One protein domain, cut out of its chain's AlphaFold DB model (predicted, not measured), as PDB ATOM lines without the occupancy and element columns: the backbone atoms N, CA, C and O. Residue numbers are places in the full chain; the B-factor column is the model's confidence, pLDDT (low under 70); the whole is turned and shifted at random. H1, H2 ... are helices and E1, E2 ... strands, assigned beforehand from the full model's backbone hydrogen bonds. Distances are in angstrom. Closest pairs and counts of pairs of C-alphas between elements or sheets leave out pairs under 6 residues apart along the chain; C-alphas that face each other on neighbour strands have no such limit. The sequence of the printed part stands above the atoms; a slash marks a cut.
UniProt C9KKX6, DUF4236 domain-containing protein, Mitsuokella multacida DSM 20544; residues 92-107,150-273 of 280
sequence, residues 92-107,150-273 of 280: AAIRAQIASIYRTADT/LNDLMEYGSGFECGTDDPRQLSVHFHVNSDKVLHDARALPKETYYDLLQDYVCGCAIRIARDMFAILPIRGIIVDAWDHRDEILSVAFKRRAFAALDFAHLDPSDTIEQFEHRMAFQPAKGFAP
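Overview. This is residues 92 to 107 and 150 to 273 of the 280 residues of the protein "DUF4236 domain-containing protein" of Mitsuokella multacida DSM 20544 (UniProt C9KKX6). What is the main picture? A six-stranded sheet, twisted and curled like part of a barrel, wraps round one long helix, H5, and a shorter helix, H1, packs on H5 on the side away from the sheet. What makes it up? The printed part has 140 residues with seven named helices and six named strands, H1 H2 E1 E2 H3 H4 H5 E3 E4 H6 H7 E5 E6 along the chain, class mixed. The sheet runs E1 E2 E3 E4 E5 E6, parallel between E2 and E3, otherwise antiparallel. How large is it? It is compact, with a radius of gyration of the C-alphas of 14.2 A, spanning 44 by 31 by 27 A.

Along the chain. What comes first? H1, residues 92 to 103, 16.1 A, begins at C-alpha 92, (-8.302, -4.452, -3.669). After the cut come H2, 152 to 155, E1, 157 to 163, 17.4 A, and E2, 169 to 176, 22.5 A. What follows? H3, 178 to 181, and H4, 184 to 187, precede H5, 190 to 215, 37.8 A, ending at C-alpha 215, (-29.023, -17.568, 16.659). How does it finish? E3, 220 to 227, 23.3 A, E4, 230 to 238, 24.6 A, H6, 239 to 242, H7, 252 to 256, and E5, 260 to 266, 18.6 A, precede E6, 270 to 272, ending at C-alpha 272, (-29.344, -13.958, -15.204).

Arrangement. What touches H5, the hub? H1 touches it at a shallow tilt of 21 degrees, the same way, closest C-alphas Tyr 102 and Arg 207, 4.5 A. H4 only just touches its residues 193 to 196, with 3 pairs of C-alphas within 8 A, closest Ala 185 and Tyr 193, 5.8 A; H7 touches its residues 198 to 206, closest C-alphas Gly 203 and Pro 252, 5.2 A. How do strands pair? Hairpins are E1 and E2 (N 161 to O 173, 2.9 A), E3 and E4 (N 223 to O 235, 2.9 A), and E5 and E6 (N 270 to O 266, 2.7 A). E2 and E3 pair by N 172 and O 222, 2.9 A, and E4 and E5 by N 236 and O 260, 2.8 A, within hydrogen-bond range. What is on the sheet? H5 is on one face, two layers, one of helix and one of sheet, and E2, H3 H4 H5, E3 form a strand-helix-strand unit, two parallel neighbours with helices between; H2, only just on the sheet with 5 pairs of C-alphas within 10 A, H6 and H7 only graze it. Do helix backbones hold? In H5 and H7 every O i to N i+4 pair is within hydrogen-bond range, in H1 7 of 8; H2, H3, H4 and H6 are too short for one.

Size, cuts and confidence. Where is the cut? Residues 108 to 149 are not printed, and C-alphas 107 and 150 are 13.1 A apart. Are links long? Of the links printed whole, none is long; H6 to H7 is short, the others tight. How confident is the model? Mean pLDDT of the printed part is 92.1, and no printed residue is under 70.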
ATOM      1  N   ALA A  92      -8.698  -3.723  -4.869       84.31
ATOM      2  CA  ALA A  92      -8.302  -4.452  -3.669       84.31
ATOM      3  C   ALA A  92      -9.070  -3.954  -2.439       84.31
ATOM      4  O   ALA A  92      -9.510  -4.769  -1.628       84.31
ATOM      5  N   ALA A  93      -9.292  -2.641  -2.332       87.44
ATOM      6  CA  ALA A  93     -10.124  -2.067  -1.278       87.44
ATOM      7  C   ALA A  93     -11.580  -2.553  -1.367       87.44
ATOM      8  O   ALA A  93     -12.155  -2.930  -0.347       87.44
ATOM      9  N   ILE A  94     -12.150  -2.627  -2.576       87.75
ATOM     10  CA  ILE A  94     -13.518  -3.138  -2.779       87.75
ATOM     11  C   ILE A  94     -13.604  -4.616  -2.391       87.75
ATOM     12  O   ILE A  94     -14.497  -4.999  -1.639       87.75
ATOM     13  N   ARG A  95     -12.651  -5.456  -2.819       87.06
ATOM     14  CA  ARG A  95     -12.614  -6.866  -2.393       87.06
ATOM     15  C   ARG A  95     -12.457  -7.013  -0.886       87.06
ATOM     16  O   ARG A  95     -13.083  -7.887  -0.300       87.06
ATOM     17  N   ALA A  96     -11.658  -6.163  -0.245       89.19
ATOM     18  CA  ALA A  96     -11.519  -6.169   1.208       89.19
ATOM     19  C   ALA A  96     -12.830  -5.780   1.911       89.19
ATOM     20  O   ALA A  96     -13.188  -6.402   2.910       89.19
ATOM     21  N   GLN A  97     -13.566  -4.802   1.372       90.31
ATOM     22  CA  GLN A  97     -14.898  -4.442   1.853       90.31
ATOM     23  C   GLN A  97     -15.874  -5.614   1.692       90.31
ATOM     24  O   GLN A  97     -16.529  -5.980   2.662       90.31
ATOM     25  N   ILE A  98     -15.922  -6.261   0.524       89.81
ATOM     26  CA  ILE A  98     -16.756  -7.453   0.297       89.81
ATOM     27  C   ILE A  98     -16.380  -8.570   1.277       89.81
ATOM     28  O   ILE A  98     -17.248  -9.144   1.927       89.81
ATOM     29  N   ALA A  99     -15.083  -8.831   1.454       89.44
ATOM     30  CA  ALA A  99     -14.594  -9.836   2.390       89.44
ATOM     31  C   ALA A  99     -15.000  -9.544   3.837       89.44
ATOM     32  O   ALA A  99     -15.216 -10.461   4.626       89.44
ATOM     33  N   SER A 100     -15.112  -8.266   4.206       90.75
ATOM     34  CA  SER A 100     -15.544  -7.882   5.548       90.75
ATOM     35  C   SER A 100     -16.990  -8.293   5.845       90.75
ATOM     36  O   SER A 100     -17.263  -8.658   6.985       90.75
ATOM     37  N   ILE A 101     -17.863  -8.345   4.825       90.56
ATOM     38  CA  ILE A 101     -19.297  -8.665   4.959       90.56
ATOM     39  C   ILE A 101     -19.495 -10.013   5.640       90.56
ATOM     40  O   ILE A 101     -20.254 -10.113   6.595       90.56
ATOM     41  N   TYR A 102     -18.814 -11.051   5.155       88.50
ATOM     42  CA  TYR A 102     -19.011 -12.421   5.628       88.50
ATOM     43  C   TYR A 102     -17.985 -12.871   6.656       88.50
ATOM     44  O   TYR A 102     -18.099 -13.991   7.147       88.50
ATOM     45  N   ARG A 103     -16.964 -12.067   6.974       88.06
ATOM     46  CA  ARG A 103     -15.964 -12.411   7.997       88.06
ATOM     47  C   ARG A 103     -16.475 -12.165   9.408       88.06
ATOM     48  O   ARG A 103     -16.117 -12.929  10.305       88.06
ATOM     49  N   THR A 104     -17.300 -11.144   9.597       83.06
ATOM     50  CA  THR A 104     -18.004 -10.907  10.857       83.06
ATOM     51  C   THR A 104     -19.243 -11.803  10.933       83.06
ATOM     52  O   THR A 104     -19.799 -12.185   9.909       83.06
ATOM     53  N   ALA A 105     -19.599 -12.230  12.141       85.50
ATOM     54  CA  ALA A 105     -20.729 -13.109  12.439       85.50
ATOM     55  C   ALA A 105     -21.196 -12.839  13.865       85.50
ATOM     56  O   ALA A 105     -20.358 -12.534  14.725       85.50
ATOM     57  N   ASP A 106     -22.485 -13.006  14.131       86.38
ATOM     58  CA  ASP A 106     -22.962 -13.065  15.507       86.38
ATOM     59  C   ASP A 106     -22.351 -14.256  16.257       86.38
ATOM     60  O   ASP A 106     -21.994 -15.295  15.688       86.38
ATOM     61  N   THR A 107     -22.208 -14.103  17.575       89.62
ATOM     62  CA  THR A 107     -21.696 -15.191  18.414       89.62
ATOM     63  C   THR A 107     -22.770 -16.272  18.558       89.62
ATOM     64  O   THR A 107     -23.886 -15.948  18.963       89.62
ATOM     65  N   LEU A 150     -29.580  -9.271  11.223       87.75
ATOM     66  CA  LEU A 150     -29.252  -8.786   9.874       87.75
ATOM     67  C   LEU A 150     -29.260  -7.249   9.781       87.75
ATOM     68  O   LEU A 150     -29.177  -6.685   8.691       87.75
ATOM     69  N   ASN A 151     -29.398  -6.542  10.907       85.75
ATOM     70  CA  ASN A 151     -29.535  -5.088  10.907       85.75
ATOM     71  C   ASN A 151     -28.299  -4.368  10.349       85.75
ATOM     72  O   ASN A 151     -28.429  -3.383   9.627       85.75
ATOM     73  N   ASP A 152     -27.098  -4.845  10.667       84.62
ATOM     74  CA  ASP A 152     -25.848  -4.311  10.117       84.62
ATOM     75  C   ASP A 152     -25.696  -4.636   8.620       84.62
ATOM     76  O   ASP A 152     -25.105  -3.860   7.867       84.62
ATOM     77  N   LEU A 153     -26.319  -5.721   8.146       85.69
ATOM     78  CA  LEU A 153     -26.372  -6.057   6.724       85.69
ATOM     79  C   LEU A 153     -27.238  -5.103   5.901       85.69
ATOM     80  O   LEU A 153     -27.080  -5.076   4.682       85.69
ATOM     81  N   MET A 154     -28.075  -4.260   6.513       81.62
ATOM     82  CA  MET A 154     -28.820  -3.202   5.809       81.62
ATOM     83  C   MET A 154     -27.900  -2.193   5.102       81.62
ATOM     84  O   MET A 154     -28.321  -1.435   4.221       81.62
ATOM     85  N   GLU A 155     -26.618  -2.146   5.475       79.88
ATOM     86  CA  GLU A 155     -25.636  -1.360   4.738       79.88
ATOM     87  C   GLU A 155     -25.329  -1.950   3.361       79.88
ATOM     88  O   GLU A 155     -25.105  -1.179   2.421       79.88
ATOM     89  N   TYR A 156     -25.395  -3.279   3.256       78.44
ATOM     90  CA  TYR A 156     -25.020  -4.085   2.101       78.44
ATOM     91  C   TYR A 156     -26.219  -4.636   1.327       78.44
ATOM     92  O   TYR A 156     -26.078  -4.917   0.149       78.44
ATOM     93  N   GLY A 157     -27.390  -4.769   1.936       76.50
ATOM     94  CA  GLY A 157     -28.618  -5.269   1.321       76.50
ATOM     95  C   GLY A 157     -29.837  -4.515   1.839       76.50
ATOM     96  O   GLY A 157     -29.724  -3.544   2.587       76.50
ATOM     97  N   SER A 158     -31.023  -4.928   1.418       78.69
ATOM     98  CA  SER A 158     -32.286  -4.399   1.940       78.69
ATOM     99  C   SER A 158     -33.378  -5.459   1.878       78.69
ATOM    100  O   SER A 158     -33.177  -6.490   1.250       78.69
ATOM    101  N   GLY A 159     -34.524  -5.215   2.521       76.00
ATOM    102  CA  GLY A 159     -35.698  -6.085   2.382       76.00
ATOM    103  C   GLY A 159     -35.429  -7.535   2.780       76.00
ATOM    104  O   GLY A 159     -35.681  -8.429   1.986       76.00
ATOM    105  N   PHE A 160     -34.856  -7.753   3.967       85.56
ATOM    106  CA  PHE A 160     -34.674  -9.104   4.491       85.56
ATOM    107  C   PHE A 160     -36.022  -9.664   4.937       85.56
ATOM    108  O   PHE A 160     -36.647  -9.127   5.853       85.56
ATOM    109  N   GLU A 161     -36.448 -10.749   4.307       86.31
ATOM    110  CA  GLU A 161     -37.679 -11.458   4.633       86.31
ATOM    111  C   GLU A 161     -37.327 -12.880   5.053       86.31
ATOM    112  O   GLU A 161     -36.641 -13.598   4.332       86.31
ATOM    113  N   CYS A 162     -37.762 -13.273   6.249       88.31
ATOM    114  CA  CYS A 162     -37.532 -14.608   6.789       88.31
ATOM    115  C   CYS A 162     -38.845 -15.394   6.763       88.31
ATOM    116  O   CYS A 162     -39.880 -14.879   7.187       88.31
ATOM    117  N   GLY A 163     -38.794 -16.649   6.328       87.50
ATOM    118  CA  GLY A 163     -39.938 -17.554   6.279       87.50
ATOM    119  C   GLY A 163     -39.545 -18.973   6.679       87.50
ATOM    120  O   GLY A 163     -38.419 -19.404   6.448       87.50
ATOM    121  N   THR A 164     -40.462 -19.700   7.310       89.31
ATOM    122  CA  THR A 164     -40.304 -21.134   7.575       89.31
ATOM    123  C   THR A 164     -41.657 -21.773   7.876       89.31
ATOM    124  O   THR A 164     -42.519 -21.159   8.506       89.31
ATOM    125  N   ASP A 165     -41.825 -23.008   7.426       86.50
ATOM    126  CA  ASP A 165     -42.916 -23.921   7.760       86.50
ATOM    127  C   ASP A 165     -42.413 -25.248   8.375       86.50
ATOM    128  O   ASP A 165     -43.209 -26.031   8.899       86.50
ATOM    129  N   ASP A 166     -41.094 -25.483   8.385       91.50
ATOM    130  CA  ASP A 166     -40.422 -26.600   9.053       91.50
ATOM    131  C   ASP A 166     -39.338 -26.055  10.001       91.50
ATOM    132  O   ASP A 166     -38.357 -25.468   9.542       91.50
ATOM    133  N   PRO A 167     -39.409 -26.329  11.319       93.25
ATOM    134  CA  PRO A 167     -38.436 -25.831  12.299       93.25
ATOM    135  C   PRO A 167     -36.996 -26.333  12.093       93.25
ATOM    136  O   PRO A 167     -36.077 -25.959  12.823       93.25
ATOM    137  N   ARG A 168     -36.746 -27.221  11.132       95.50
ATOM    138  CA  ARG A 168     -35.396 -27.661  10.756       95.50
ATOM    139  C   ARG A 168     -34.755 -26.761   9.710       95.50
ATOM    140  O   ARG A 168     -33.548 -26.906   9.495       95.50
ATOM    141  N   GLN A 169     -35.514 -25.875   9.082       94.06
ATOM    142  CA  GLN A 169     -35.082 -25.089   7.938       94.06
ATOM    143  C   GLN A 169     -35.647 -23.669   7.986       94.06
ATOM    144  O   GLN A 169     -36.643 -23.389   8.644       94.06
ATOM    145  N   LEU A 170     -34.943 -22.744   7.348       94.81
ATOM    146  CA  LEU A 170     -35.328 -21.342   7.249       94.81
ATOM    147  C   LEU A 170     -35.076 -20.890   5.815       94.81
ATOM    148  O   LEU A 170     -34.072 -21.289   5.228       94.81
ATOM    149  N   SER A 171     -35.940 -20.043   5.287       95.00
ATOM    150  CA  SER A 171     -35.723 -19.342   4.027       95.00
ATOM    151  C   SER A 171     -35.539 -17.863   4.320       95.00
ATOM    152  O   SER A 171     -36.291 -17.283   5.108       95.00
ATOM    153  N   VAL A 172     -34.512 -17.258   3.728       94.88
ATOM    154  CA  VAL A 172     -34.253 -15.822   3.838       94.88
ATOM    155  C   VAL A 172     -34.093 -15.227   2.451       94.88
ATOM    156  O   VAL A 172     -33.185 -15.602   1.714       94.88
ATOM    157  N   HIS A 173     -34.939 -14.258   2.132       93.81
ATOM    158  CA  HIS A 173     -34.874 -13.485   0.898       93.81
ATOM    159  C   HIS A 173     -34.263 -12.121   1.203       93.81
ATOM    160  O   HIS A 173     -34.593 -11.513   2.223       93.81
ATOM    161  N   PHE A 174     -33.370 -11.628   0.346       94.25
ATOM    162  CA  PHE A 174     -32.838 -10.272   0.466       94.25
ATOM    163  C   PHE A 174     -32.731  -9.576  -0.888       94.25
ATOM    164  O   PHE A 174     -32.474 -10.190  -1.922       94.25
ATOM    165  N   HIS A 175     -32.882  -8.256  -0.867       93.81
ATOM    166  CA  HIS A 175     -32.729  -7.407  -2.036       93.81
ATOM    167  C   HIS A 175     -31.291  -6.903  -2.134       93.81
ATOM    168  O   HIS A 175     -30.761  -6.262  -1.215       93.81
ATOM    169  N   VAL A 176     -30.682  -7.141  -3.288       93.62
ATOM    170  CA  VAL A 176     -29.333  -6.693  -3.622       93.62
ATOM    171  C   VAL A 176     -29.296  -5.167  -3.751       93.62
ATOM    172  O   VAL A 176     -30.189  -4.541  -4.319       93.62
ATOM    173  N   ASN A 177     -28.242  -4.545  -3.225       90.19
ATOM    174  CA  ASN A 177     -28.038  -3.093  -3.232       90.19
ATOM    175  C   ASN A 177     -26.705  -2.718  -3.902       90.19
ATOM    176  O   ASN A 177     -25.878  -1.978  -3.360       90.19
ATOM    177  N   SER A 178     -26.488  -3.257  -5.106       88.81
ATOM    178  CA  SER A 178     -25.251  -3.071  -5.873       88.81
ATOM    179  C   SER A 178     -24.982  -1.599  -6.213       88.81
ATOM    180  O   SER A 178     -23.832  -1.164  -6.213       88.81
ATOM    181  N   ASP A 179     -26.034  -0.799  -6.410       86.75
ATOM    182  CA  ASP A 179     -25.972   0.653  -6.608       86.75
ATOM    183  C   ASP A 179     -25.225   1.383  -5.495       86.75
ATOM    184  O   ASP A 179     -24.481   2.324  -5.774       86.75
ATOM    185  N   LYS A 180     -25.426   0.952  -4.246       86.69
ATOM    186  CA  LYS A 180     -24.790   1.537  -3.067       86.69
ATOM    187  C   LYS A 180     -23.434   0.897  -2.790       86.69
ATOM    188  O   LYS A 180     -22.459   1.616  -2.593       86.69
ATOM    189  N   VAL A 181     -23.367  -0.434  -2.774       87.44
ATOM    190  CA  VAL A 181     -22.164  -1.175  -2.352       87.44
ATOM    191  C   VAL A 181     -21.058  -1.109  -3.402       87.44
ATOM    192  O   VAL A 181     -19.888  -0.965  -3.065       87.44
ATOM    193  N   LEU A 182     -21.423  -1.172  -4.683       89.38
ATOM    194  CA  LEU A 182     -20.495  -1.246  -5.812       89.38
ATOM    195  C   LEU A 182     -20.542   0.016  -6.682       89.38
ATOM    196  O   LEU A 182     -20.184  -0.027  -7.860       89.38
ATOM    197  N   HIS A 183     -20.952   1.151  -6.104       88.12
ATOM    198  CA  HIS A 183     -21.044   2.440  -6.796       88.12
ATOM    199  C   HIS A 183     -19.761   2.769  -7.577       88.12
ATOM    200  O   HIS A 183     -19.804   3.011  -8.785       88.12
ATOM    201  N   ASP A 184     -18.609   2.716  -6.904       84.38
ATOM    202  CA  ASP A 184     -17.316   3.081  -7.492       84.38
ATOM    203  C   ASP A 184     -16.827   2.037  -8.509       84.38
ATOM    204  O   ASP A 184     -16.150   2.373  -9.486       84.38
ATOM    205  N   ALA A 185     -17.242   0.776  -8.346       87.06
ATOM    206  CA  ALA A 185     -16.920  -0.313  -9.263       87.06
ATOM    207  C   ALA A 185     -17.577  -0.141 -10.645       87.06
ATOM    208  O   ALA A 185     -17.117  -0.737 -11.616       87.06
ATOM    209  N   ARG A 186     -18.616   0.697 -10.788       88.44
ATOM    210  CA  ARG A 186     -19.306   0.937 -12.075       88.44
ATOM    211  C   ARG A 186     -18.415   1.551 -13.151       88.44
ATOM    212  O   ARG A 186     -18.726   1.452 -14.336       88.44
ATOM    213  N   ALA A 187     -17.325   2.207 -12.752       87.19
ATOM    214  CA  ALA A 187     -16.340   2.757 -13.678       87.19
ATOM    215  C   ALA A 187     -15.366   1.694 -14.227       87.19
ATOM    216  O   ALA A 187     -14.594   1.993 -15.142       87.19
ATOM    217  N   LEU A 188     -15.381   0.472 -13.681       85.50
ATOM    218  CA  LEU A 188     -14.515  -0.630 -14.094       85.50
ATOM    219  C   LEU A 188     -14.996  -1.279 -15.404       85.50
ATOM    220  O   LEU A 188     -16.152  -1.122 -15.809       85.50
ATOM    221  N   PRO A 189     -14.124  -2.049 -16.085       90.00
ATOM    222  CA  PRO A 189     -14.556  -2.948 -17.148       90.00
ATOM    223  C   PRO A 189     -15.677  -3.875 -16.664       90.00
ATOM    224  O   PRO A 189     -15.649  -4.341 -15.527       90.00
ATOM    225  N   LYS A 190     -16.638  -4.177 -17.547       90.44
ATOM    226  CA  LYS A 190     -17.831  -4.966 -17.198       90.44
ATOM    227  C   LYS A 190     -17.504  -6.288 -16.511       90.44
ATOM    228  O   LYS A 190     -18.124  -6.601 -15.509       90.44
ATOM    229  N   GLU A 191     -16.525  -7.025 -17.028       85.25
ATOM    230  CA  GLU A 191     -16.126  -8.318 -16.463       85.25
ATOM    231  C   GLU A 191     -15.635  -8.176 -15.020       85.25
ATOM    232  O   GLU A 191     -16.050  -8.928 -14.151       85.25
ATOM    233  N   THR A 192     -14.831  -7.149 -14.738       86.69
ATOM    234  CA  THR A 192     -14.350  -6.861 -13.382       86.69
ATOM    235  C   THR A 192     -15.479  -6.416 -12.454       86.69
ATOM    236  O   THR A 192     -15.498  -6.796 -11.291       86.69
ATOM    237  N   TYR A 193     -16.424  -5.615 -12.950       92.56
ATOM    238  CA  TYR A 193     -17.603  -5.237 -12.172       92.56
ATOM    239  C   TYR A 193     -18.464  -6.457 -11.826       92.56
ATOM    240  O   TYR A 193     -18.880  -6.596 -10.682       92.56
ATOM    241  N   TYR A 194     -18.728  -7.336 -12.797       94.31
ATOM    242  CA  TYR A 194     -19.574  -8.508 -12.583       94.31
ATOM    243  C   TYR A 194     -18.930  -9.539 -11.663       94.31
ATOM    244  O   TYR A 194     -19.639 -10.134 -10.864       94.31
ATOM    245  N   ASP A 195     -17.612  -9.703 -11.730       89.12
ATOM    246  CA  ASP A 195     -16.848 -10.524 -10.789       89.12
ATOM    247  C   ASP A 195     -17.011 -10.019  -9.341       89.12
ATOM    248  O   ASP A 195     -17.426 -10.761  -8.455       89.12
ATOM    249  N   LEU A 196     -16.841  -8.710  -9.117       92.50
ATOM    250  CA  LEU A 196     -17.087  -8.095  -7.805       92.50
ATOM    251  C   LEU A 196     -18.556  -8.197  -7.369       92.50
ATOM    252  O   LEU A 196     -18.835  -8.378  -6.187       92.50
ATOM    253  N   LEU A 197     -19.497  -8.068  -8.310       95.56
ATOM    254  CA  LEU A 197     -20.928  -8.237  -8.059       95.56
ATOM    255  C   LEU A 197     -21.242  -9.662  -7.598       95.56
ATOM    256  O   LEU A 197     -22.014  -9.826  -6.656       95.56
ATOM    257  N   GLN A 198     -20.635 -10.669  -8.226       96.50
ATOM    258  CA  GLN A 198     -20.817 -12.068  -7.860       96.50
ATOM    259  C   GLN A 198     -20.330 -12.336  -6.437       96.50
ATOM    260  O   GLN A 198     -21.104 -12.834  -5.617       96.50
ATOM    261  N   ASP A 199     -19.097 -11.931  -6.121       94.06
ATOM    262  CA  ASP A 199     -18.508 -12.104  -4.789       94.06
ATOM    263  C   ASP A 199     -19.322 -11.401  -3.703       94.06
ATOM    264  O   ASP A 199     -19.510 -11.933  -2.611       94.06
ATOM    265  N   TYR A 200     -19.821 -10.201  -3.998       95.81
ATOM    266  CA  TYR A 200     -20.659  -9.436  -3.083       95.81
ATOM    267  C   TYR A 200     -21.987 -10.144  -2.789       95.81
ATOM    268  O   TYR A 200     -22.318 -10.335  -1.618       95.81
ATOM    269  N   VAL A 201     -22.725 -10.574  -3.819       97.38
ATOM    270  CA  VAL A 201     -24.015 -11.263  -3.645       97.38
ATOM    271  C   VAL A 201     -23.825 -12.586  -2.896       97.38
ATOM    272  O   VAL A 201     -24.530 -12.850  -1.920       97.38
ATOM    273  N   CYS A 202     -22.819 -13.378  -3.281       97.75
ATOM    274  CA  CYS A 202     -22.477 -14.631  -2.604       97.75
ATOM    275  C   CYS A 202     -22.030 -14.390  -1.153       97.75
ATOM    276  O   CYS A 202     -22.415 -15.123  -0.243       97.75
ATOM    277  N   GLY A 203     -21.258 -13.327  -0.914       96.44
ATOM    278  CA  GLY A 203     -20.808 -12.922   0.415       96.44
ATOM    279  C   GLY A 203     -21.965 -12.550   1.341       96.44
ATOM    280  O   GLY A 203     -21.994 -12.993   2.490       96.44
ATOM    281  N   CYS A 204     -22.953 -11.802   0.843       96.75
ATOM    282  CA  CYS A 204     -24.185 -11.526   1.583       96.75
ATOM    283  C   CYS A 204     -24.931 -12.817   1.936       96.75
ATOM    284  O   CYS A 204     -25.287 -12.998   3.100       96.75
ATOM    285  N   ALA A 205     -25.096 -13.739   0.982       98.19
ATOM    286  CA  ALA A 205     -25.775 -15.011   1.234       98.19
ATOM    287  C   ALA A 205     -25.078 -15.840   2.328       98.19
ATOM    288  O   ALA A 205     -25.727 -16.346   3.245       98.19
ATOM    289  N   ILE A 206     -23.742 -15.911   2.286       97.81
ATOM    290  CA  ILE A 206     -22.941 -16.571   3.323       97.81
ATOM    291  C   ILE A 206     -23.162 -15.890   4.675       97.81
ATOM    292  O   ILE A 206     -23.451 -16.577   5.652       97.81
ATOM    293  N   ARG A 207     -23.050 -14.560   4.759       96.44
ATOM    294  CA  ARG A 207     -23.222 -13.812   6.015       96.44
ATOM    295  C   ARG A 207     -24.597 -14.046   6.644       96.44
ATOM    296  O   ARG A 207     -24.654 -14.376   7.824       96.44
ATOM    297  N   ILE A 208     -25.666 -13.974   5.851       97.19
ATOM    298  CA  ILE A 208     -27.036 -14.262   6.301       97.19
ATOM    299  C   ILE A 208     -27.106 -15.656   6.933       97.19
ATOM    300  O   ILE A 208     -27.593 -15.811   8.053       97.19
ATOM    301  N   ALA A 209     -26.560 -16.670   6.257       97.88
ATOM    302  CA  ALA A 209     -26.523 -18.025   6.792       97.88
ATOM    303  C   ALA A 209     -25.714 -18.125   8.095       97.88
ATOM    304  O   ALA A 209     -26.149 -18.803   9.029       97.88
ATOM    305  N   ARG A 210     -24.567 -17.433   8.198       96.69
ATOM    306  CA  ARG A 210     -23.760 -17.402   9.433       96.69
ATOM    307  C   ARG A 210     -24.572 -16.889  10.616       96.69
ATOM    308  O   ARG A 210     -24.570 -17.541  11.658       96.69
ATOM    309  N   ASP A 211     -25.259 -15.768  10.442       96.38
ATOM    310  CA  ASP A 211     -25.983 -15.109  11.529       96.38
ATOM    311  C   ASP A 211     -27.215 -15.902  11.947       96.38
ATOM    312  O   ASP A 211     -27.415 -16.165  13.132       96.38
ATOM    313  N   MET A 212     -27.972 -16.425  10.981       97.00
ATOM    314  CA  MET A 212     -29.111 -17.297  11.274       97.00
ATOM    315  C   MET A 212     -28.690 -18.586  11.989       97.00
ATOM    316  O   MET A 212     -29.326 -18.992  12.964       97.00
ATOM    317  N   PHE A 213     -27.589 -19.225  11.575       97.56
ATOM    318  CA  PHE A 213     -27.073 -20.404  12.279       97.56
ATOM    319  C   PHE A 213     -26.514 -20.086  13.668       97.56
ATOM    320  O   PHE A 213     -26.499 -20.980  14.525       97.56
ATOM    321  N   ALA A 214     -26.037 -18.861  13.896       96.44
ATOM    322  CA  ALA A 214     -25.576 -18.423  15.205       96.44
ATOM    323  C   ALA A 214     -26.745 -18.332  16.191       96.44
ATOM    324  O   ALA A 214     -26.618 -18.799  17.324       96.44
ATOM    325  N   ILE A 215     -27.892 -17.806  15.760       96.00
ATOM    326  CA  ILE A 215     -29.023 -17.568  16.659       96.00
ATOM    327  C   ILE A 215     -30.029 -18.722  16.727       96.00
ATOM    328  O   ILE A 215     -30.643 -18.901  17.772       96.00
ATOM    329  N   LEU A 216     -30.186 -19.554  15.692       96.88
ATOM    330  CA  LEU A 216     -31.218 -20.602  15.663       96.88
ATOM    331  C   LEU A 216     -30.640 -22.025  15.577       96.88
ATOM    332  O   LEU A 216     -29.622 -22.253  14.919       96.88
ATOM    333  N   PRO A 217     -31.295 -23.035  16.185       96.62
ATOM    334  CA  PRO A 217     -30.885 -24.440  16.117       96.62
ATOM    335  C   PRO A 217     -31.378 -25.173  14.848       96.62
ATOM    336  O   PRO A 217     -31.576 -26.388  14.873       96.62
ATOM    337  N   ILE A 218     -31.533 -24.467  13.724       96.75
ATOM    338  CA  ILE A 218     -31.932 -25.038  12.425       96.75
ATOM    339  C   ILE A 218     -30.821 -25.908  11.810       96.75
ATOM    340  O   ILE A 218     -29.634 -25.745  12.119       96.75
ATOM    341  N   ARG A 219     -31.194 -26.859  10.945       97.25
ATOM    342  CA  ARG A 219     -30.283 -27.774  10.225       97.25
ATOM    343  C   ARG A 219     -29.873 -27.254   8.853       97.25
ATOM    344  O   ARG A 219     -28.779 -27.602   8.398       97.25
ATOM    345  N   GLY A 220     -30.721 -26.455   8.222       97.50
ATOM    346  CA  GLY A 220     -30.467 -25.862   6.920       97.50
ATOM    347  C   GLY A 220     -31.045 -24.456   6.812       97.50
ATOM    348  O   GLY A 220     -31.933 -24.096   7.577       97.50
ATOM    349  N   ILE A 221     -30.515 -23.671   5.884       98.00
ATOM    350  CA  ILE A 221     -31.088 -22.396   5.450       98.00
ATOM    351  C   ILE A 221     -30.997 -22.256   3.926       98.00
ATOM    352  O   ILE A 221     -29.938 -22.532   3.356       98.00
ATOM    353  N   ILE A 222     -32.083 -21.832   3.283       98.12
ATOM    354  CA  ILE A 222     -32.087 -21.370   1.892       98.12
ATOM    355  C   ILE A 222     -31.955 -19.850   1.912       98.12
ATOM    356  O   ILE A 222     -32.643 -19.174   2.679       98.12
ATOM    357  N   VAL A 223     -31.039 -19.314   1.112       98.31
ATOM    358  CA  VAL A 223     -30.859 -17.869   0.967       98.31
ATOM    359  C   VAL A 223     -31.031 -17.479  -0.490       98.31
ATOM    360  O   VAL A 223     -30.289 -17.957  -1.352       98.31
ATOM    361  N   ASP A 224     -31.974 -16.575  -0.726       97.31
ATOM    362  CA  ASP A 224     -32.343 -16.086  -2.048       97.31
ATOM    363  C   ASP A 224     -31.982 -14.606  -2.192       97.31
ATOM    364  O   ASP A 224     -32.217 -13.795  -1.289       97.31
ATOM    365  N   ALA A 225     -31.386 -14.260  -3.330       97.50
ATOM    366  CA  ALA A 225     -31.016 -12.895  -3.669       97.50
ATOM    367  C   ALA A 225     -31.857 -12.392  -4.841       97.50
ATOM    368  O   ALA A 225     -31.743 -12.887  -5.969       97.50
ATOM    369  N   TRP A 226     -32.601 -11.325  -4.575       93.50
ATOM    370  CA  TRP A 226     -33.404 -10.630  -5.562       93.50
ATOM    371  C   TRP A 226     -32.693  -9.363  -6.026       93.50
ATOM    372  O   TRP A 226     -32.313  -8.510  -5.217       93.50
ATOM    373  N   ASP A 227     -32.528  -9.210  -7.338       91.94
ATOM    374  CA  ASP A 227     -32.014  -7.979  -7.932       91.94
ATOM    375  C   ASP A 227     -33.021  -7.421  -8.936       91.94
ATOM    376  O   ASP A 227     -33.431  -8.075  -9.897       91.94
ATOM    377  N   HIS A 228     -33.426  -6.176  -8.697       84.12
ATOM    378  CA  HIS A 228     -34.455  -5.440  -9.426       84.12
ATOM    379  C   HIS A 228     -35.832  -6.114  -9.531       84.12
ATOM    380  O   HIS A 228     -36.800  -5.590  -8.989       84.12
ATOM    381  N   ARG A 229     -35.962  -7.164 -10.344       81.06
ATOM    382  CA  ARG A 229     -37.208  -7.903 -10.608       81.06
ATOM    383  C   ARG A 229     -37.006  -9.405 -10.714       81.06
ATOM    384  O   ARG A 229     -37.996 -10.120 -10.845       81.06
ATOM    385  N   ASP A 230     -35.763  -9.857 -10.663       93.06
ATOM    386  CA  ASP A 230     -35.394 -11.227 -10.947       93.06
ATOM    387  C   ASP A 230     -34.689 -11.825  -9.733       93.06
ATOM    388  O   ASP A 230     -33.856 -11.183  -9.090       93.06
ATOM    389  N   GLU A 231     -35.017 -13.077  -9.439       94.88
ATOM    390  CA  GLU A 231     -34.208 -13.908  -8.556       94.88
ATOM    391  C   GLU A 231     -32.925 -14.260  -9.299       94.88
ATOM    392  O   GLU A 231     -32.980 -14.724 -10.443       94.88
ATOM    393  N   ILE A 232     -31.773 -14.005  -8.685       97.56
ATOM    394  CA  ILE A 232     -30.466 -14.163  -9.343       97.56
ATOM    395  C   ILE A 232     -29.560 -15.190  -8.663       97.56
ATOM    396  O   ILE A 232     -28.644 -15.718  -9.300       97.56
ATOM    397  N   LEU A 233     -29.831 -15.499  -7.396       98.50
ATOM    398  CA  LEU A 233     -29.153 -16.531  -6.622       98.50
ATOM    399  C   LEU A 233     -30.167 -17.192  -5.693       98.50
ATOM    400  O   LEU A 233     -30.932 -16.501  -5.035       98.50
ATOM    401  N   SER A 234     -30.107 -18.514  -5.605       98.44
ATOM    402  CA  SER A 234     -30.738 -19.300  -4.547       98.44
ATOM    403  C   SER A 234     -29.742 -20.356  -4.090       98.44
ATOM    404  O   SER A 234     -29.168 -21.050  -4.932       98.44
ATOM    405  N   VAL A 235     -29.468 -20.460  -2.791       98.62
ATOM    406  CA  VAL A 235     -28.473 -21.403  -2.249       98.62
ATOM    407  C   VAL A 235     -28.953 -22.047  -0.956       98.62
ATOM    408  O   VAL A 235     -29.398 -21.367  -0.037       98.62
ATOM    409  N   ALA A 236     -28.805 -23.367  -0.862       98.44
ATOM    410  CA  ALA A 236     -29.174 -24.171   0.293       98.44
ATOM    411  C   ALA A 236     -27.935 -24.562   1.118       98.44
ATOM    412  O   ALA A 236     -27.170 -25.474   0.781       98.44
ATOM    413  N   PHE A 237     -27.746 -23.912   2.266       98.44
ATOM    414  CA  PHE A 237     -26.659 -24.217   3.192       98.44
ATOM    415  C   PHE A 237     -27.088 -25.251   4.232       98.44
ATOM    416  O   PHE A 237     -27.988 -25.020   5.037       98.44
ATOM    417  N   LYS A 238     -26.380 -26.383   4.296       97.81
ATOM    418  CA  LYS A 238     -26.541 -27.382   5.369       97.81
ATOM    419  C   LYS A 238     -25.589 -27.054   6.515       97.81
ATOM    420  O   LYS A 238     -24.375 -27.032   6.308       97.81
ATOM    421  N   ARG A 239     -26.102 -26.902   7.744       97.38
ATOM    422  CA  ARG A 239     -25.332 -26.453   8.927       97.38
ATOM    423  C   ARG A 239     -24.022 -27.204   9.123       97.38
ATOM    424  O   ARG A 239     -23.003 -26.598   9.427       97.38
ATOM    425  N   ARG A 240     -24.039 -28.532   8.966       96.75
ATOM    426  CA  ARG A 240     -22.846 -29.370   9.170       96.75
ATOM    427  C   ARG A 240     -21.738 -29.061   8.161       96.75
ATOM    428  O   ARG A 240     -20.583 -29.006   8.563       96.75
ATOM    429  N   ALA A 241     -22.084 -28.907   6.884       96.94
ATOM    430  CA  ALA A 241     -21.119 -28.567   5.843       96.94
ATOM    431  C   ALA A 241     -20.652 -27.114   5.999       96.94
ATOM    432  O   ALA A 241     -19.461 -26.834   5.965       96.94
ATOM    433  N   PHE A 242     -21.590 -26.213   6.291       96.88
ATOM    434  CA  PHE A 242     -21.322 -24.796   6.495       96.88
ATOM    435  C   PHE A 242     -20.388 -24.518   7.685       96.88
ATOM    436  O   PHE A 242     -19.474 -23.707   7.591       96.88
ATOM    437  N   ALA A 243     -20.556 -25.238   8.798       95.06
ATOM    438  CA  ALA A 243     -19.693 -25.113   9.974       95.06
ATOM    439  C   ALA A 243     -18.243 -25.583   9.739       95.06
ATOM    440  O   ALA A 243     -17.392 -25.340  10.591       95.06
ATOM    441  N   ALA A 244     -17.962 -26.268   8.626       95.62
ATOM    442  CA  ALA A 244     -16.619 -26.713   8.256       95.62
ATOM    443  C   ALA A 244     -15.860 -25.700   7.375       95.62
ATOM    444  O   ALA A 244     -14.699 -25.947   7.051       95.62
ATOM    445  N   LEU A 245     -16.493 -24.588   6.981       94.56
ATOM    446  CA  LEU A 245     -15.877 -23.564   6.137       94.56
ATOM    447  C   LEU A 245     -14.804 -22.764   6.893       94.56
ATOM    448  O   LEU A 245     -14.987 -22.387   8.052       94.56
ATOM    449  N   ASP A 246     -13.706 -22.437   6.204       92.81
ATOM    450  CA  ASP A 246     -12.700 -21.486   6.688       92.81
ATOM    451  C   ASP A 246     -13.031 -20.066   6.214       92.81
ATOM    452  O   ASP A 246     -12.588 -19.603   5.163       92.81
ATOM    453  N   PHE A 247     -13.802 -19.345   7.024       90.00
ATOM    454  CA  PHE A 247     -14.215 -17.976   6.719       90.00
ATOM    455  C   PHE A 247     -13.071 -16.956   6.619       90.00
ATOM    456  O   PHE A 247     -13.288 -15.852   6.116       90.00
ATOM    457  N   ALA A 248     -11.862 -17.276   7.091       88.56
ATOM    458  CA  ALA A 248     -10.724 -16.371   6.951       88.56
ATOM    459  C   ALA A 248     -10.187 -16.350   5.509       88.56
ATOM    460  O   ALA A 248      -9.740 -15.296   5.041       88.56
ATOM    461  N   HIS A 249     -10.284 -17.480   4.801       87.75
ATOM    462  CA  HIS A 249      -9.649 -17.696   3.498       87.75
ATOM    463  C   HIS A 249     -10.611 -18.149   2.395       87.75
ATOM    464  O   HIS A 249     -10.146 -18.557   1.333       87.75
ATOM    465  N   LEU A 250     -11.925 -18.091   2.624       90.50
ATOM    466  CA  LEU A 250     -12.891 -18.461   1.595       90.50
ATOM    467  C   LEU A 250     -12.977 -17.414   0.480       90.50
ATOM    468  O   LEU A 250     -12.839 -16.213   0.725       90.50
ATOM    469  N   ASP A 251     -13.253 -17.902  -0.724       91.81
ATOM    470  CA  ASP A 251     -13.777 -17.113  -1.830       91.81
ATOM    471  C   ASP A 251     -15.303 -17.321  -1.887       91.81
ATOM    472  O   ASP A 251     -15.745 -18.475  -1.863       91.81
ATOM    473  N   PRO A 252     -16.133 -16.262  -1.877       92.56
ATOM    474  CA  PRO A 252     -17.578 -16.420  -1.767       92.56
ATOM    475  C   PRO A 252     -18.194 -17.176  -2.932       92.56
ATOM    476  O   PRO A 252     -19.007 -18.066  -2.695       92.56
ATOM    477  N   SER A 253     -17.826 -16.831  -4.165       92.38
ATOM    478  CA  SER A 253     -18.443 -17.417  -5.350       92.38
ATOM    479  C   SER A 253     -18.045 -18.887  -5.501       92.38
ATOM    480  O   SER A 253     -18.931 -19.731  -5.634       92.38
ATOM    481  N   ASP A 254     -16.770 -19.231  -5.291       92.19
ATOM    482  CA  ASP A 254     -16.303 -20.627  -5.239       92.19
ATOM    483  C   ASP A 254     -16.914 -21.418  -4.067       92.19
ATOM    484  O   ASP A 254     -17.070 -22.641  -4.126       92.19
ATOM    485  N   THR A 255     -17.243 -20.748  -2.957       95.25
ATOM    486  CA  THR A 255     -17.880 -21.397  -1.803       95.25
ATOM    487  C   THR A 255     -19.311 -21.806  -2.120       95.25
ATOM    488  O   THR A 255     -19.704 -22.910  -1.753       95.25
ATOM    489  N   ILE A 256     -20.081 -20.961  -2.814       97.50
ATOM    490  CA  ILE A 256     -21.462 -21.278  -3.217       97.50
ATOM    491  C   ILE A 256     -21.516 -22.543  -4.081       97.50
ATOM    492  O   ILE A 256     -22.396 -23.376  -3.871       97.50
ATOM    493  N   GLU A 257     -20.535 -22.748  -4.962       95.50
ATOM    494  CA  GLU A 257     -20.442 -23.925  -5.841       95.50
ATOM    495  C   GLU A 257     -20.350 -25.265  -5.080       95.50
ATOM    496  O   GLU A 257     -20.632 -26.330  -5.631       95.50
ATOM    497  N   GLN A 258     -19.976 -25.238  -3.796       95.88
ATOM    498  CA  GLN A 258     -19.897 -26.427  -2.934       95.88
ATOM    499  C   GLN A 258     -21.251 -26.824  -2.333       95.88
ATOM    500  O   GLN A 258     -21.380 -27.905  -1.749       95.88
ATOM    501  N   PHE A 259     -22.250 -25.950  -2.443       97.44
ATOM    502  CA  PHE A 259     -23.600 -26.157  -1.941       97.44
ATOM    503  C   PHE A 259     -24.574 -26.372  -3.094       97.44
ATOM    504  O   PHE A 259     -24.303 -26.057  -4.252       97.44
ATOM    505  N   GLU A 260     -25.736 -26.928  -2.766       97.81
ATOM    506  CA  GLU A 260     -26.845 -26.950  -3.707       97.81
ATOM    507  C   GLU A 260     -27.310 -25.515  -3.950       97.81
ATOM    508  O   GLU A 260     -27.623 -24.789  -3.006       97.81
ATOM    509  N   HIS A 261     -27.291 -25.091  -5.209       98.31
ATOM    510  CA  HIS A 261     -27.553 -23.710  -5.570       98.31
ATOM    511  C   HIS A 261     -28.118 -23.600  -6.988       98.31
ATOM    512  O   HIS A 261     -28.002 -24.504  -7.820       98.31
ATOM    513  N   ARG A 262     -28.720 -22.448  -7.273       98.38
ATOM    514  CA  ARG A 262     -29.122 -21.999  -8.603       98.38
ATOM    515  C   ARG A 262     -28.559 -20.600  -8.800       98.38
ATOM    516  O   ARG A 262     -29.004 -19.646  -8.171       98.38
ATOM    517  N   MET A 263     -27.556 -20.501  -9.666       97.38
ATOM    518  CA  MET A 263     -26.881 -19.252 -10.005       97.38
ATOM    519  C   MET A 263     -26.541 -19.267 -11.494       97.38
ATOM    520  O   MET A 263     -25.670 -20.009 -11.944       97.38
ATOM    521  N   ALA A 264     -27.243 -18.460 -12.288       96.38
ATOM    522  CA  ALA A 264     -26.951 -18.321 -13.710       96.38
ATOM    523  C   ALA A 264     -26.034 -17.112 -13.923       96.38
ATOM    524  O   ALA A 264     -26.508 -15.984 -14.030       96.38
ATOM    525  N   PHE A 265     -24.721 -17.334 -13.993       94.44
ATOM    526  CA  PHE A 265     -23.737 -16.253 -14.103       94.44
ATOM    527  C   PHE A 265     -22.840 -16.392 -15.343       94.44
ATOM    528  O   PHE A 265     -22.410 -17.485 -15.711       94.44
ATOM    529  N   GLN A 266     -22.550 -15.273 -16.015       92.50
ATOM    530  CA  GLN A 266     -21.584 -15.201 -17.119       92.50
ATOM    531  C   GLN A 266     -20.659 -13.992 -16.921       92.50
ATOM    532  O   GLN A 266     -21.175 -12.877 -16.883       92.50
ATOM    533  N   PRO A 267     -19.318 -14.130 -16.941       84.81
ATOM    534  CA  PRO A 267     -18.399 -13.012 -16.682       84.81
ATOM    535  C   PRO A 267     -18.646 -11.765 -17.545       84.81
ATOM    536  O   PRO A 267     -18.519 -10.640 -17.084       84.81
ATOM    537  N   ALA A 268     -19.068 -11.945 -18.800       87.44
ATOM    538  CA  ALA A 268     -19.344 -10.837 -19.715       87.44
ATOM    539  C   ALA A 268     -20.738 -10.194 -19.550       87.44
ATOM    540  O   ALA A 268     -20.985  -9.127 -20.123       87.44
ATOM    541  N   LYS A 269     -21.670 -10.840 -18.834       91.88
ATOM    542  CA  LYS A 269     -23.081 -10.416 -18.726       91.88
ATOM    543  C   LYS A 269     -23.598 -10.267 -17.293       91.88
ATOM    544  O   LYS A 269     -24.621  -9.615 -17.122       91.88
ATOM    545  N   GLY A 270     -22.902 -10.819 -16.304       94.38
ATOM    546  CA  GLY A 270     -23.340 -10.879 -14.916       94.38
ATOM    547  C   GLY A 270     -24.370 -11.979 -14.673       94.38
ATOM    548  O   GLY A 270     -24.378 -13.005 -15.363       94.38
ATOM    549  N   PHE A 271     -25.222 -11.738 -13.679       96.44
ATOM    550  CA  PHE A 271     -26.329 -12.608 -13.309       96.44
ATOM    551  C   PHE A 271     -27.442 -12.622 -14.361       96.44
ATOM    552  O   PHE A 271     -27.698 -11.633 -15.052       96.44
ATOM    553  N   ALA A 272     -28.120 -13.759 -14.453       96.44
ATOM    554  CA  ALA A 272     -29.344 -13.958 -15.204       96.44
ATOM    555  C   ALA A 272     -30.430 -14.539 -14.280       96.44
ATOM    556  O   ALA A 272     -30.089 -15.163 -13.273       96.44
ATOM    557  N   PRO A 273     -31.718 -14.366 -14.626       97.69
ATOM    558  CA  PRO A 273     -32.819 -14.845 -13.801       97.69
ATOM    559  C   PRO A 273     -32.779 -16.361 -13.588       97.69
ATOM    560  O   PRO A 273     -32.505 -17.120 -14.525       97.69
TER     561      PRO A 273